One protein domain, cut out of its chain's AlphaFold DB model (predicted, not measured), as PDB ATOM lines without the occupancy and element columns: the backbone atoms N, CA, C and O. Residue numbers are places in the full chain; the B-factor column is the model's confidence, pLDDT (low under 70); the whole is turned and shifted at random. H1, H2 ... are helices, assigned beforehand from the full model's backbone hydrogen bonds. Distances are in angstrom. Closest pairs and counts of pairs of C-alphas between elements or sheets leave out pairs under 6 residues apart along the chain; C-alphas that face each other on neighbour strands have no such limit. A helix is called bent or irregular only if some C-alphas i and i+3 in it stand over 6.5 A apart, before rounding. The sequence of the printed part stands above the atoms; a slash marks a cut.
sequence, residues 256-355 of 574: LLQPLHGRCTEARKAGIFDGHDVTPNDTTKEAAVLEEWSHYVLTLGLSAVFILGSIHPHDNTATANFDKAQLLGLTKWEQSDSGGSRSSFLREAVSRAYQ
ATOM      1  N   LEU A 256      36.577 -31.323 -16.573       95.50
ATOM      2  CA  LEU A 256      37.109 -31.596 -15.230       95.50
ATOM      3  C   LEU A 256      38.273 -30.669 -14.842       95.50
ATOM      4  O   LEU A 256      38.494 -30.457 -13.650       95.50
ATOM      5  N   LEU A 257      39.002 -30.111 -15.813       95.06
ATOM      6  CA  LEU A 257      40.129 -29.196 -15.580       95.06
ATOM      7  C   LEU A 257      39.714 -27.716 -15.515       95.06
ATOM      8  O   LEU A 257      40.462 -26.901 -14.979       95.06
ATOM      9  N   GLN A 258      38.513 -27.365 -15.988       93.19
ATOM     10  CA  GLN A 258      37.998 -25.986 -15.974       93.19
ATOM     11  C   GLN A 258      38.049 -25.269 -14.614       93.19
ATOM     12  O   GLN A 258      38.266 -24.060 -14.617       93.19
ATOM     13  N   PRO A 259      37.882 -25.928 -13.447       91.75
ATOM     14  CA  PRO A 259      37.997 -25.245 -12.154       91.75
ATOM     15  C   PRO A 259      39.368 -24.595 -11.890       91.75
ATOM     16  O   PRO A 259      39.480 -23.744 -11.006       91.75
ATOM     17  N   LEU A 260      40.405 -24.982 -12.643       91.75
ATOM     18  CA  LEU A 260      41.736 -24.373 -12.591       91.75
ATOM     19  C   LEU A 260      41.803 -23.065 -13.392       91.75
ATOM     20  O   LEU A 260      42.670 -22.232 -13.134       91.75
ATOM     21  N   HIS A 261      40.897 -22.856 -14.352       91.19
ATOM     22  CA  HIS A 261      40.870 -21.655 -15.186       91.19
ATOM     23  C   HIS A 261      40.555 -20.411 -14.346       91.19
ATOM     24  O   HIS A 261      39.781 -20.449 -13.390       91.19
ATOM     25  N   GLY A 262      41.191 -19.287 -14.683       87.44
ATOM     26  CA  GLY A 262      41.040 -18.019 -13.960       87.44
ATOM     27  C   GLY A 262      41.732 -17.952 -12.590       87.44
ATOM     28  O   GLY A 262      41.756 -16.887 -11.977       87.44
ATOM     29  N   ARG A 263      42.348 -19.042 -12.109       91.00
ATOM     30  CA  ARG A 263      43.125 -19.094 -10.854       91.00
ATOM     31  C   ARG A 263      44.584 -18.675 -11.061       91.00
ATOM     32  O   ARG A 263      45.520 -19.359 -10.647       91.00
ATOM     33  N   CYS A 264      44.788 -17.549 -11.746       91.81
ATOM     34  CA  CYS A 264      46.116 -17.091 -12.163       91.81
ATOM     35  C   CYS A 264      47.029 -16.781 -10.968       91.81
ATOM     36  O   CYS A 264      48.238 -16.996 -11.030       91.81
ATOM     37  N   THR A 265      46.468 -16.321  -9.846       90.69
ATOM     38  CA  THR A 265      47.271 -15.993  -8.660       90.69
ATOM     39  C   THR A 265      47.876 -17.230  -8.004       90.69
ATOM     40  O   THR A 265      49.036 -17.207  -7.594       90.69
ATOM     41  N   GLU A 266      47.111 -18.314  -7.925       92.12
ATOM     42  CA  GLU A 266      47.544 -19.596  -7.387       92.12
ATOM     43  C   GLU A 266      48.486 -20.300  -8.368       92.12
ATOM     44  O   GLU A 266      49.557 -20.749  -7.967       92.12
ATOM     45  N   ALA A 267      48.150 -20.288  -9.662       93.31
ATOM     46  CA  ALA A 267      48.988 -20.842 -10.723       93.31
ATOM     47  C   ALA A 267      50.384 -20.201 -10.769       93.31
ATOM     48  O   ALA A 267      51.391 -20.897 -10.918       93.31
ATOM     49  N   ARG A 268      50.463 -18.877 -10.569       92.31
ATOM     50  CA  ARG A 268      51.741 -18.159 -10.481       92.31
ATOM     51  C   ARG A 268      52.581 -18.619  -9.298       92.31
ATOM     52  O   ARG A 268      53.782 -18.789  -9.456       92.31
ATOM     53  N   LYS A 269      51.974 -18.826  -8.127       92.44
ATOM     54  CA  LYS A 269      52.699 -19.303  -6.935       92.44
ATOM     55  C   LYS A 269      53.273 -20.706  -7.133       92.44
ATOM     56  O   LYS A 269      54.337 -20.994  -6.601       92.44
ATOM     57  N   ALA A 270      52.589 -21.544  -7.908       93.19
ATOM     58  CA  ALA A 270      53.038 -22.896  -8.231       93.19
ATOM     59  C   ALA A 270      54.078 -22.962  -9.370       93.19
ATOM     60  O   ALA A 270      54.617 -24.037  -9.636       93.19
ATOM     61  N   GLY A 271      54.376 -21.836 -10.031       92.81
ATOM     62  CA  GLY A 271      55.381 -21.749 -11.098       92.81
ATOM     63  C   GLY A 271      54.879 -22.122 -12.497       92.81
ATOM     64  O   GLY A 271      55.681 -22.408 -13.375       92.81
ATOM     65  N   ILE A 272      53.563 -22.119 -12.753       94.50
ATOM     66  CA  ILE A 272      53.011 -22.500 -14.076       94.50
ATOM     67  C   ILE A 272      53.461 -21.556 -15.200       94.50
ATOM     68  O   ILE A 272      53.562 -21.965 -16.354       94.50
ATOM     69  N   PHE A 273      53.716 -20.288 -14.880       93.69
ATOM     70  CA  PHE A 273      54.120 -19.274 -15.859       93.69
ATOM     71  C   PHE A 273      55.639 -19.183 -16.055       93.69
ATOM     72  O   PHE A 273      56.101 -18.356 -16.850       93.69
ATOM     73  N   ASP A 274      56.414 -19.989 -15.332       90.56
ATOM     74  CA  ASP A 274      57.871 -19.926 -15.352       90.56
ATOM     75  C   ASP A 274      58.381 -20.288 -16.757       90.56
ATOM     76  O   ASP A 274      58.103 -21.361 -17.276       90.56
ATOM     77  N   GLY A 275      59.103 -19.366 -17.404       85.50
ATOM     78  CA  GLY A 275      59.611 -19.547 -18.772       85.50
ATOM     79  C   GLY A 275      58.690 -19.073 -19.910       85.50
ATOM     80  O   GLY A 275      59.104 -19.127 -21.064       85.50
ATOM     81  N   HIS A 276      57.491 -18.541 -19.625       84.81
ATOM     82  CA  HIS A 276      56.495 -18.173 -20.654       84.81
ATOM     83  C   HIS A 276      56.349 -16.661 -20.948       84.81
ATOM     84  O   HIS A 276      55.355 -16.238 -21.537       84.81
ATOM     85  N   ASP A 277      57.327 -15.828 -20.571       84.31
ATOM     86  CA  ASP A 277      57.314 -14.362 -20.783       84.31
ATOM     87  C   ASP A 277      56.004 -13.681 -20.316       84.31
ATOM     88  O   ASP A 277      55.452 -12.799 -20.967       84.31
ATOM     89  N   VAL A 278      55.429 -14.117 -19.193       87.31
ATOM     90  CA  VAL A 278      54.172 -13.552 -18.674       87.31
ATOM     91  C   VAL A 278      54.475 -12.500 -17.616       87.31
ATOM     92  O   VAL A 278      54.968 -12.819 -16.532       87.31
ATOM     93  N   THR A 279      54.160 -11.237 -17.903       85.75
ATOM     94  CA  THR A 279      54.337 -10.148 -16.941       85.75
ATOM     95  C   THR A 279      53.285 -10.211 -15.826       85.75
ATOM     96  O   THR A 279      52.137 -10.600 -16.064       85.75
ATOM     97  N   PRO A 280      53.634  -9.821 -14.587       80.56
ATOM     98  CA  PRO A 280      52.655  -9.705 -13.518       80.56
ATOM     99  C   PRO A 280      51.576  -8.674 -13.864       80.56
ATOM    100  O   PRO A 280      51.909  -7.541 -14.209       80.56
ATOM    101  N   ASN A 281      50.305  -9.056 -13.706       80.38
ATOM    102  CA  ASN A 281      49.098  -8.253 -13.960       80.38
ATOM    103  C   ASN A 281      48.623  -8.202 -15.421       80.38
ATOM    104  O   ASN A 281      47.611  -7.550 -15.696       80.38
ATOM    105  N   ASP A 282      49.259  -8.928 -16.345       88.31
ATOM    106  CA  ASP A 282      48.659  -9.206 -17.655       88.31
ATOM    107  C   ASP A 282      47.630 -10.336 -17.521       88.31
ATOM    108  O   ASP A 282      47.878 -11.496 -17.847       88.31
ATOM    109  N   THR A 283      46.455  -9.984 -16.997       87.38
ATOM    110  CA  THR A 283      45.361 -10.937 -16.742       87.38
ATOM    111  C   THR A 283      44.956 -11.732 -17.984       87.38
ATOM    112  O   THR A 283      44.596 -12.901 -17.872       87.38
ATOM    113  N   THR A 284      45.052 -11.126 -19.169       89.88
ATOM    114  CA  THR A 284      44.718 -11.766 -20.442       89.88
ATOM    115  C   THR A 284      45.743 -12.814 -20.854       89.88
ATOM    116  O   THR A 284      45.361 -13.937 -21.188       89.88
ATOM    117  N   LYS A 285      47.039 -12.487 -20.790       90.69
ATOM    118  CA  LYS A 285      48.115 -13.433 -21.119       90.69
ATOM    119  C   LYS A 285      48.221 -14.533 -20.065       90.69
ATOM    120  O   LYS A 285      48.383 -15.694 -20.426       90.69
ATOM    121  N   GLU A 286      48.052 -14.199 -18.786       92.56
ATOM    122  CA  GLU A 286      47.989 -15.178 -17.693       92.56
ATOM    123  C   GLU A 286      46.854 -16.189 -17.900       92.56
ATOM    124  O   GLU A 286      47.088 -17.393 -17.805       92.56
ATOM    125  N   ALA A 287      45.643 -15.723 -18.221       92.62
ATOM    126  CA  ALA A 287      44.511 -16.612 -18.476       92.62
ATOM    127  C   ALA A 287      44.766 -17.523 -19.688       92.62
ATOM    128  O   ALA A 287      44.572 -18.732 -19.587       92.62
ATOM    129  N   ALA A 288      45.273 -16.971 -20.794       92.25
ATOM    130  CA  ALA A 288      45.565 -17.741 -22.003       92.25
ATOM    131  C   ALA A 288      46.647 -18.813 -21.780       92.25
ATOM    132  O   ALA A 288      46.495 -19.950 -22.223       92.25
ATOM    133  N   VAL A 289      47.727 -18.480 -21.064       93.69
ATOM    134  CA  VAL A 289      48.800 -19.438 -20.753       93.69
ATOM    135  C   VAL A 289      48.318 -20.511 -19.777       93.69
ATOM    136  O   VAL A 289      48.675 -21.675 -19.932       93.69
ATOM    137  N   LEU A 290      47.466 -20.157 -18.809       94.94
ATOM    138  CA  LEU A 290      46.882 -21.125 -17.879       94.94
ATOM    139  C   LEU A 290      45.903 -22.084 -18.575       94.94
ATOM    140  O   LEU A 290      45.885 -23.280 -18.280       94.94
ATOM    141  N   GLU A 291      45.105 -21.581 -19.517       94.38
ATOM    142  CA  GLU A 291      44.265 -22.424 -20.366       94.38
ATOM    143  C   GLU A 291      45.120 -23.358 -21.227       94.38
ATOM    144  O   GLU A 291      44.860 -24.560 -21.258       94.38
ATOM    145  N   GLU A 292      46.176 -22.860 -21.872       94.00
ATOM    146  CA  GLU A 292      47.097 -23.696 -22.650       94.00
ATOM    147  C   GLU A 292      47.797 -24.757 -21.784       94.00
ATOM    148  O   GLU A 292      47.874 -25.914 -22.193       94.00
ATOM    149  N   TRP A 293      48.201 -24.419 -20.556       95.31
ATOM    150  CA  TRP A 293      48.719 -25.397 -19.596       95.31
ATOM    151  C   TRP A 293      47.685 -26.483 -19.266       95.31
ATOM    152  O   TRP A 293      48.020 -27.664 -19.184       95.31
ATOM    153  N   SER A 294      46.403 -26.130 -19.134       95.44
ATOM    154  CA  SER A 294      45.352 -27.136 -18.924       95.44
ATOM    155  C   SER A 294      45.184 -28.072 -20.131       95.44
ATOM    156  O   SER A 294      44.911 -29.258 -19.954       95.44
ATOM    157  N   HIS A 295      45.406 -27.573 -21.354       95.06
ATOM    158  CA  HIS A 295      45.435 -28.410 -22.553       95.06
ATOM    159  C   HIS A 295      46.671 -29.312 -22.579       95.06
ATOM    160  O   HIS A 295      46.533 -30.486 -22.907       95.06
ATOM    161  N   TYR A 296      47.839 -28.813 -22.164       94.06
ATOM    162  CA  TYR A 296      49.035 -29.631 -21.933       94.06
ATOM    163  C   TYR A 296      48.749 -30.771 -20.940       94.06
ATOM    164  O   TYR A 296      48.967 -31.936 -21.254       94.06
ATOM    165  N   VAL A 297      48.150 -30.477 -19.781       94.56
ATOM    166  CA  VAL A 297      47.738 -31.502 -18.799       94.56
ATOM    167  C   VAL A 297      46.797 -32.535 -19.423       94.56
ATOM    168  O   VAL A 297      46.901 -33.726 -19.134       94.56
ATOM    169  N   LEU A 298      45.885 -32.101 -20.293       95.12
ATOM    170  CA  LEU A 298      44.955 -32.992 -20.978       95.12
ATOM    171  C   LEU A 298      45.669 -33.934 -21.966       95.12
ATOM    172  O   LEU A 298      45.304 -35.109 -22.040       95.12
ATOM    173  N   THR A 299      46.701 -33.469 -22.682       94.06
ATOM    174  CA  THR A 299      47.484 -34.317 -23.605       94.06
ATOM    175  C   THR A 299      48.410 -35.301 -22.884       94.06
ATOM    176  O   THR A 299      48.856 -36.266 -23.502       94.06
ATOM    177  N   LEU A 300      48.668 -35.123 -21.584       92.06
ATOM    178  CA  LEU A 300      49.378 -36.107 -20.757       92.06
ATOM    179  C   LEU A 300      48.534 -37.358 -20.446       92.06
ATOM    180  O   LEU A 300      49.080 -38.396 -20.065       92.06
ATOM    181  N   GLY A 301      47.212 -37.287 -20.634       93.00
ATOM    182  CA  GLY A 301      46.295 -38.417 -20.501       93.00
ATOM    183  C   GLY A 301      45.561 -38.500 -19.160       93.00
ATOM    184  O   GLY A 301      45.578 -37.589 -18.332       93.00
ATOM    185  N   LEU A 302      44.862 -39.619 -18.957       95.38
ATOM    186  CA  LEU A 302      43.844 -39.760 -17.910       95.38
ATOM    187  C   LEU A 302      44.407 -39.625 -16.493       95.38
ATOM    188  O   LEU A 302      43.767 -38.981 -15.667       95.38
ATOM    189  N   SER A 303      45.595 -40.158 -16.204       92.56
ATOM    190  CA  SER A 303      46.193 -40.041 -14.867       92.56
ATOM    191  C   SER A 303      46.463 -38.592 -14.457       92.56
ATOM    192  O   SER A 303      46.201 -38.234 -13.310       92.56
ATOM    193  N   ALA A 304      46.890 -37.719 -15.379       93.25
ATOM    194  CA  ALA A 304      47.050 -36.293 -15.077       93.25
ATOM    195  C   ALA A 304      45.700 -35.637 -14.752       93.25
ATOM    196  O   ALA A 304      45.562 -34.944 -13.741       93.25
ATOM    197  N   VAL A 305      44.677 -35.922 -15.564       95.56
ATOM    198  CA  VAL A 305      43.317 -35.405 -15.354       95.56
ATOM    199  C   VAL A 305      42.708 -35.941 -14.057       95.56
ATOM    200  O   VAL A 305      42.022 -35.212 -13.347       95.56
ATOM    201  N   PHE A 306      42.973 -37.194 -13.694       94.06
ATOM    202  CA  PHE A 306      42.509 -37.772 -12.437       94.06
ATOM    203  C   PHE A 306      43.151 -37.093 -11.219       94.06
ATOM    204  O   PHE A 306      42.474 -36.852 -10.215       94.06
ATOM    205  N   ILE A 307      44.431 -36.735 -11.301       91.75
ATOM    206  CA  ILE A 307      45.138 -36.076 -10.198       91.75
ATOM    207  C   ILE A 307      44.672 -34.624 -10.017       91.75
ATOM    208  O   ILE A 307      44.506 -34.184  -8.875       91.75
ATOM    209  N   LEU A 308      44.458 -33.899 -11.120       93.06
ATOM    210  CA  LEU A 308      44.240 -32.445 -11.111       93.06
ATOM    211  C   LEU A 308      42.782 -32.013 -11.319       93.06
ATOM    212  O   LEU A 308      42.419 -30.890 -10.972       93.06
ATOM    213  N   GLY A 309      41.943 -32.874 -11.890       88.81
ATOM    214  CA  GLY A 309      40.557 -32.556 -12.213       88.81
ATOM    215  C   GLY A 309      39.648 -32.531 -10.985       88.81
ATOM    216  O   GLY A 309      39.807 -33.335 -10.064       88.81
ATOM    217  N   SER A 310      38.638 -31.660 -10.998       85.50
ATOM    218  CA  SER A 310      37.638 -31.550  -9.928       85.50
ATOM    219  C   SER A 310      36.212 -31.779 -10.438       85.50
ATOM    220  O   SER A 310      35.879 -31.547 -11.600       85.50
ATOM    221  N   ILE A 311      35.356 -32.252  -9.531       82.00
ATOM    222  CA  ILE A 311      33.914 -32.434  -9.746       82.00
ATOM    223  C   ILE A 311      33.165 -31.109  -9.533       82.00
ATOM    224  O   ILE A 311      32.069 -30.926 -10.062       82.00
ATOM    225  N   HIS A 312      33.725 -30.165  -8.773       76.62
ATOM    226  CA  HIS A 312      33.022 -28.939  -8.405       76.62
ATOM    227  C   HIS A 312      33.530 -27.735  -9.223       76.62
ATOM    228  O   HIS A 312      34.721 -27.436  -9.194       76.62
ATOM    229  N   PRO A 313      32.646 -26.988  -9.917       64.12
ATOM    230  CA  PRO A 313      33.031 -25.810 -10.710       64.12
ATOM    231  C   PRO A 313      33.704 -24.692  -9.906       64.12
ATOM    232  O   PRO A 313      34.440 -23.889 -10.468       64.12
ATOM    233  N   HIS A 314      33.422 -24.613  -8.605       64.25
ATOM    234  CA  HIS A 314      33.909 -23.560  -7.710       64.25
ATOM    235  C   HIS A 314      34.739 -24.128  -6.566       64.25
ATOM    236  O   HIS A 314      34.733 -23.589  -5.463       64.25
ATOM    237  N   ASP A 315      35.413 -25.246  -6.816       65.12
ATOM    238  CA  ASP A 315      36.222 -25.883  -5.797       65.12
ATOM    239  C   ASP A 315      37.364 -24.958  -5.345       65.12
ATOM    240  O   ASP A 315      38.135 -24.449  -6.163       65.12
ATOM    241  N   ASN A 316      37.482 -24.747  -4.033       67.31
ATOM    242  CA  ASN A 316      38.613 -24.027  -3.439       67.31
ATOM    243  C   ASN A 316      39.861 -24.925  -3.329       67.31
ATOM    244  O   ASN A 316      40.884 -24.503  -2.795       67.31
ATOM    245  N   THR A 317      39.809 -26.152  -3.858       80.19
ATOM    246  CA  THR A 317      40.959 -27.065  -3.948       80.19
ATOM    247  C   THR A 317      41.956 -26.700  -5.048       80.19
ATOM    248  O   THR A 317      42.972 -27.378  -5.171       80.19
ATOM    249  N   ALA A 318      41.725 -25.631  -5.823       81.69
ATOM    250  CA  ALA A 318      42.631 -25.206  -6.891       81.69
ATOM    251  C   ALA A 318      44.087 -25.072  -6.409       81.69
ATOM    252  O   ALA A 318      44.986 -25.597  -7.058       81.69
ATOM    253  N   THR A 319      44.318 -24.473  -5.231       87.25
ATOM    254  CA  THR A 319      45.658 -24.400  -4.620       87.25
ATOM    255  C   THR A 319      46.257 -25.788  -4.400       87.25
ATOM    256  O   THR A 319      47.350 -26.054  -4.878       87.25
ATOM    257  N   ALA A 320      45.511 -26.709  -3.784       89.75
ATOM    258  CA  ALA A 320      45.982 -28.072  -3.544       89.75
ATOM    259  C   ALA A 320      46.260 -28.844  -4.848       89.75
ATOM    260  O   ALA A 320      47.161 -29.680  -4.892       89.75
ATOM    261  N   ASN A 321      45.505 -28.581  -5.918       91.94
ATOM    262  CA  ASN A 321      45.754 -29.183  -7.228       91.94
ATOM    263  C   ASN A 321      47.025 -28.615  -7.869       91.94
ATOM    264  O   ASN A 321      47.816 -29.382  -8.413       91.94
ATOM    265  N   PHE A 322      47.274 -27.309  -7.755       93.62
ATOM    266  CA  PHE A 322      48.529 -26.714  -8.213       93.62
ATOM    267  C   PHE A 322      49.738 -27.188  -7.397       93.62
ATOM    268  O   PHE A 322      50.771 -27.500  -7.988       93.62
ATOM    269  N   ASP A 323      49.599 -27.357  -6.081       91.62
ATOM    270  CA  ASP A 323      50.652 -27.922  -5.229       91.62
ATOM    271  C   ASP A 323      50.981 -29.368  -5.640       91.62
ATOM    272  O   ASP A 323      52.149 -29.746  -5.756       91.62
ATOM    273  N   LYS A 324      49.960 -30.186  -5.944       91.69
ATOM    274  CA  LYS A 324      50.159 -31.533  -6.509       91.69
ATOM    275  C   LYS A 324      50.843 -31.487  -7.872       91.69
ATOM    276  O   LYS A 324      51.733 -32.295  -8.120       91.69
ATOM    277  N   ALA A 325      50.439 -30.569  -8.752       92.62
ATOM    278  CA  ALA A 325      51.075 -30.402 -10.057       92.62
ATOM    279  C   ALA A 325      52.564 -30.064  -9.901       92.62
ATOM    280  O   ALA A 325      53.397 -30.657 -10.585       92.62
ATOM    281  N   GLN A 326      52.901 -29.176  -8.964       92.25
ATOM    282  CA  GLN A 326      54.280 -28.806  -8.661       92.25
ATOM    283  C   GLN A 326      55.075 -29.998  -8.108       92.25
ATOM    284  O   GLN A 326      56.175 -30.270  -8.591       92.25
ATOM    285  N   LEU A 327      54.507 -30.750  -7.157       90.62
ATOM    286  CA  LEU A 327      55.128 -31.950  -6.579       90.62
ATOM    287  C   LEU A 327      55.453 -33.009  -7.645       90.62
ATOM    288  O   LEU A 327      56.481 -33.677  -7.566       90.62
ATOM    289  N   LEU A 328      54.576 -33.159  -8.638       87.88
ATOM    290  CA  LEU A 328      54.731 -34.116  -9.736       87.88
ATOM    291  C   LEU A 328      55.574 -33.580 -10.901       87.88
ATOM    292  O   LEU A 328      55.782 -34.299 -11.875       87.88
ATOM    293  N   GLY A 329      56.042 -32.330 -10.822       88.25
ATOM    294  CA  GLY A 329      56.817 -31.684 -11.880       88.25
ATOM    295  C   GLY A 329      55.999 -31.244 -13.098       88.25
ATOM    296  O   GLY A 329      56.585 -30.805 -14.080       88.25
ATOM    297  N   LEU A 330      54.664 -31.290 -13.037       89.88
ATOM    298  CA  LEU A 330      53.758 -30.923 -14.138       89.88
ATOM    299  C   LEU A 330      53.656 -29.406 -14.371       89.88
ATOM    300  O   LEU A 330      52.986 -28.959 -15.302       89.88
ATOM    301  N   THR A 331      54.288 -28.603 -13.514       91.75
ATOM    302  CA  THR A 331      54.436 -27.152 -13.705       91.75
ATOM    303  C   THR A 331      55.642 -26.797 -14.571       91.75
ATOM    304  O   THR A 331      55.748 -25.655 -15.000       91.75
ATOM    305  N   LYS A 332      56.526 -27.761 -14.869       88.50
ATOM    306  CA  LYS A 332      57.608 -27.609 -15.847       88.50
ATOM    307  C   LYS A 332      57.114 -28.122 -17.192       88.50
ATOM    308  O   LYS A 332      57.023 -29.329 -17.401       88.50
ATOM    309  N   TRP A 333      56.762 -27.209 -18.083       90.75
ATOM    310  CA  TRP A 333      56.180 -27.537 -19.378       90.75
ATOM    311  C   TRP A 333      56.679 -26.567 -20.446       90.75
ATOM    312  O   TRP A 333      57.228 -25.512 -20.137       90.75
ATOM    313  N   GLU A 334      56.513 -26.951 -21.708       85.50
ATOM    314  CA  GLU A 334      56.978 -26.177 -22.854       85.50
ATOM    315  C   GLU A 334      55.805 -25.743 -23.737       85.50
ATOM    316  O   GLU A 334      54.729 -26.358 -23.774       85.50
ATOM    317  N   GLN A 335      56.010 -24.658 -24.484       80.50
ATOM    318  CA  GLN A 335      55.048 -24.235 -25.501       80.50
ATOM    319  C   GLN A 335      54.946 -25.285 -26.614       80.50
ATOM    320  O   GLN A 335      55.779 -26.175 -26.735       80.50
ATOM    321  N   SER A 336      53.866 -25.238 -27.384       76.94
ATOM    322  CA  SER A 336      53.671 -26.156 -28.507       76.94
ATOM    323  C   SER A 336      54.688 -25.871 -29.607       76.94
ATOM    324  O   SER A 336      54.782 -24.735 -30.073       76.94
ATOM    325  N   ASP A 337      55.393 -26.909 -30.061       66.12
ATOM    326  CA  ASP A 337      56.404 -26.825 -31.128       66.12
ATOM    327  C   ASP A 337      55.820 -26.278 -32.441       66.12
ATOM    328  O   ASP A 337      56.488 -25.599 -33.219       66.12
ATOM    329  N   SER A 338      54.528 -26.526 -32.672       61.81
ATOM    330  CA  SER A 338      53.794 -26.068 -33.858       61.81
ATOM    331  C   SER A 338      53.375 -24.592 -33.813       61.81
ATOM    332  O   SER A 338      52.776 -24.093 -34.768       61.81
ATOM    333  N   GLY A 339      53.609 -23.896 -32.693       66.06
ATOM    334  CA  GLY A 339      53.109 -22.539 -32.444       66.06
ATOM    335  C   GLY A 339      51.580 -22.435 -32.303       66.06
ATOM    336  O   GLY A 339      51.065 -21.353 -32.024       66.06
ATOM    337  N   GLY A 340      50.843 -23.538 -32.488       75.81
ATOM    338  CA  GLY A 340      49.393 -23.632 -32.306       75.81
ATOM    339  C   GLY A 340      49.002 -24.172 -30.928       75.81
ATOM    340  O   GLY A 340      49.767 -24.897 -30.297       75.81
ATOM    341  N   SER A 341      47.792 -23.845 -30.468       84.81
ATOM    342  CA  SER A 341      47.255 -24.335 -29.186       84.81
ATOM    343  C   SER A 341      46.969 -25.838 -29.213       84.81
ATOM    344  O   SER A 341      46.401 -26.353 -30.181       84.81
ATOM    345  N   ARG A 342      47.255 -26.526 -28.101       90.81
ATOM    346  CA  ARG A 342      46.950 -27.957 -27.895       90.81
ATOM    347  C   ARG A 342      45.460 -28.266 -27.748       90.81
ATOM    348  O   ARG A 342      45.064 -29.431 -27.739       90.81
ATOM    349  N   SER A 343      44.607 -27.248 -27.681       89.88
ATOM    350  CA  SER A 343      43.147 -27.395 -27.575       89.88
ATOM    351  C   SER A 343      42.507 -28.240 -28.687       89.88
ATOM    352  O   SER A 343      41.467 -28.873 -28.469       89.88
ATOM    353  N   SER A 344      43.126 -28.294 -29.870       90.25
ATOM    354  CA  SER A 344      42.651 -29.079 -31.013       90.25
ATOM    355  C   SER A 344      43.261 -30.481 -31.114       90.25
ATOM    356  O   SER A 344      42.795 -31.240 -31.958       90.25
ATOM    357  N   PHE A 345      44.218 -30.857 -30.258       93.00
ATOM    358  CA  PHE A 345      45.054 -32.063 -30.380       93.00
ATOM    359  C   PHE A 345      44.288 -33.328 -30.809       93.00
ATOM    360  O   PHE A 345      44.446 -33.799 -31.934       93.00
ATOM    361  N   LEU A 346      43.383 -33.847 -29.969       94.75
ATOM    362  CA  LEU A 346      42.594 -35.029 -30.333       94.75
ATOM    363  C   LEU A 346      41.517 -34.709 -31.383       94.75
ATOM    364  O   LEU A 346      41.246 -35.510 -32.278       94.75
ATOM    365  N   ARG A 347      40.869 -33.543 -31.273       93.81
ATOM    366  CA  ARG A 347      39.710 -33.183 -32.106       93.81
ATOM    367  C   ARG A 347      40.076 -33.069 -33.582       93.81
ATOM    368  O   ARG A 347      39.292 -33.492 -34.429       93.81
ATOM    369  N   GLU A 348      41.249 -32.534 -33.887       92.44
ATOM    370  CA  GLU A 348      41.764 -32.421 -35.248       92.44
ATOM    371  C   GLU A 348      42.092 -33.801 -35.825       92.44
ATOM    372  O   GLU A 348      41.651 -34.122 -36.931       92.44
ATOM    373  N   ALA A 349      42.778 -34.656 -35.059       92.38
ATOM    374  CA  ALA A 349      43.086 -36.025 -35.473       92.38
ATOM    375  C   ALA A 349      41.811 -36.828 -35.774       92.38
ATOM    376  O   ALA A 349      41.680 -37.438 -36.841       92.38
ATOM    377  N   VAL A 350      40.825 -36.757 -34.876       93.50
ATOM    378  CA  VAL A 350      39.524 -37.411 -35.049       93.50
ATOM    379  C   VAL A 350      38.770 -36.832 -36.252       93.50
ATOM    380  O   VAL A 350      38.286 -37.595 -37.086       93.50
ATOM    381  N   SER A 351      38.717 -35.504 -36.404       91.88
ATOM    382  CA  SER A 351      38.079 -34.831 -37.549       91.88
ATOM    383  C   SER A 351      38.663 -35.281 -38.892       91.88
ATOM    384  O   SER A 351      37.923 -35.542 -39.846       91.88
ATOM    385  N   ARG A 352      39.986 -35.458 -38.975       90.69
ATOM    386  CA  ARG A 352      40.652 -36.001 -40.169       90.69
ATOM    387  C   ARG A 352      40.349 -37.481 -40.385       90.69
ATOM    388  O   ARG A 352      40.169 -37.894 -41.530       90.69
ATOM    389  N   ALA A 353      40.250 -38.270 -39.317       88.88
ATOM    390  CA  ALA A 353      39.871 -39.680 -39.401       88.88
ATOM    391  C   ALA A 353      38.427 -39.877 -39.897       88.88
ATOM    392  O   ALA A 353      38.161 -40.849 -40.602       88.88
ATOM    393  N   TYR A 354      37.525 -38.927 -39.618       84.31
ATOM    394  CA  TYR A 354      36.159 -38.914 -40.160       84.31
ATOM    395  C   TYR A 354      36.091 -38.747 -41.676       84.31
ATOM    396  O   TYR A 354      35.106 -39.165 -42.296       84.31
ATOM    397  N   GLN A 355      37.088 -38.098 -42.276       78.88
ATOM    398  CA  GLN A 355      37.092 -37.860 -43.709       78.88
ATOM    399  C   GLN A 355      37.469 -39.155 -44.443       78.88
ATOM    400  O   GLN A 355      38.451 -39.811 -44.070       78.88
TER     401      GLN A 355
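Overview. This is residues 256 to 355 of the 574 residues of an uncharacterized protein of Aspergillus ellipticus CBS 707.79 (UniProt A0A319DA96). A compact body of short, mostly crossed helices has one helical arm: H2, H3, H4 and H5 join in a ring, and the far part of H6, residues 347 to 354, sticks out of the body with residue 355. The long H3 makes one side of the ring, with H2 near its first end and H4 at a corner past its last, and H5 closes the ring between H2 and H4; the short H1 lies at one side of it. The printed part has 100 residues with six named helices, H1 to H6 in order along the chain, and no named strand; the class is all helix. The whole is compact, with a radius of gyration of the C-alphas of 13.8 A and spans of 43 by 30 by 23 A, the arm adding to the longest.

Arrangement. H1, residues 256 to 260, and H4, residues 302 to 308, only just touch, with 3 pairs of C-alphas within 8 A, the closest being those of Leu 257 and Leu 308 at 6.9 A. H2, residues 264 to 269, touches residues 283 to 290 of H3, residues 283 to 299, with C-alphas 264 and 286 closest at 6.1 A; at 72 degrees they are only just about perpendicular. H3 and H4 touch only at the corner, C-alphas 297 and 304 being closest at 6.1 A. H5, residues 318 to 327, touches H4 at a steep tilt of 60 degrees, opposite ways, with C-alphas 308 and 321 closest at 5.3 A. H5 also touches H2, with C-alphas 266 and 319 closest at 5.9 A, the same way at 37 degrees, only just a steep tilt. H3 and H5 are apart. H6, residues 342 to 354, touches H3 with residues 342 to 345 alone; C-alphas 295 and 342 are closest at 5.6 A, and the tilt is steep, 48 degrees, the same way. In H2, H3, H4 and H5 every O i to N i+4 pair is within hydrogen-bond range; in H6 6 of 9 are, and in H1 0 of 1, beside 1 of 2 O i to N i+3 pairs.

Along the chain. H1 begins at C-alpha 256, (37.109, -31.596, -15.230), and is irregular, with C-alphas 256 and 259 7.1 A apart. H3 runs 24.5 A from C-alpha 283, (45.361, -10.937, -16.742), and H5 14.2 A. H6 runs 19.7 A to C-alpha 354, (36.159, -38.914, -40.160), and is irregular, with C-alphas 343 and 346 8.1 A apart.

Size, cuts and confidence. The two C-alphas farthest apart are those of Pro 280 and Gln 355, at 44.1 A. The printed part has no cut. The links H2 to H3 and H5 to H6 are long. Residues 313 to 316 and 337 to 339 have pLDDT under 70; the mean of the printed part is 88.3.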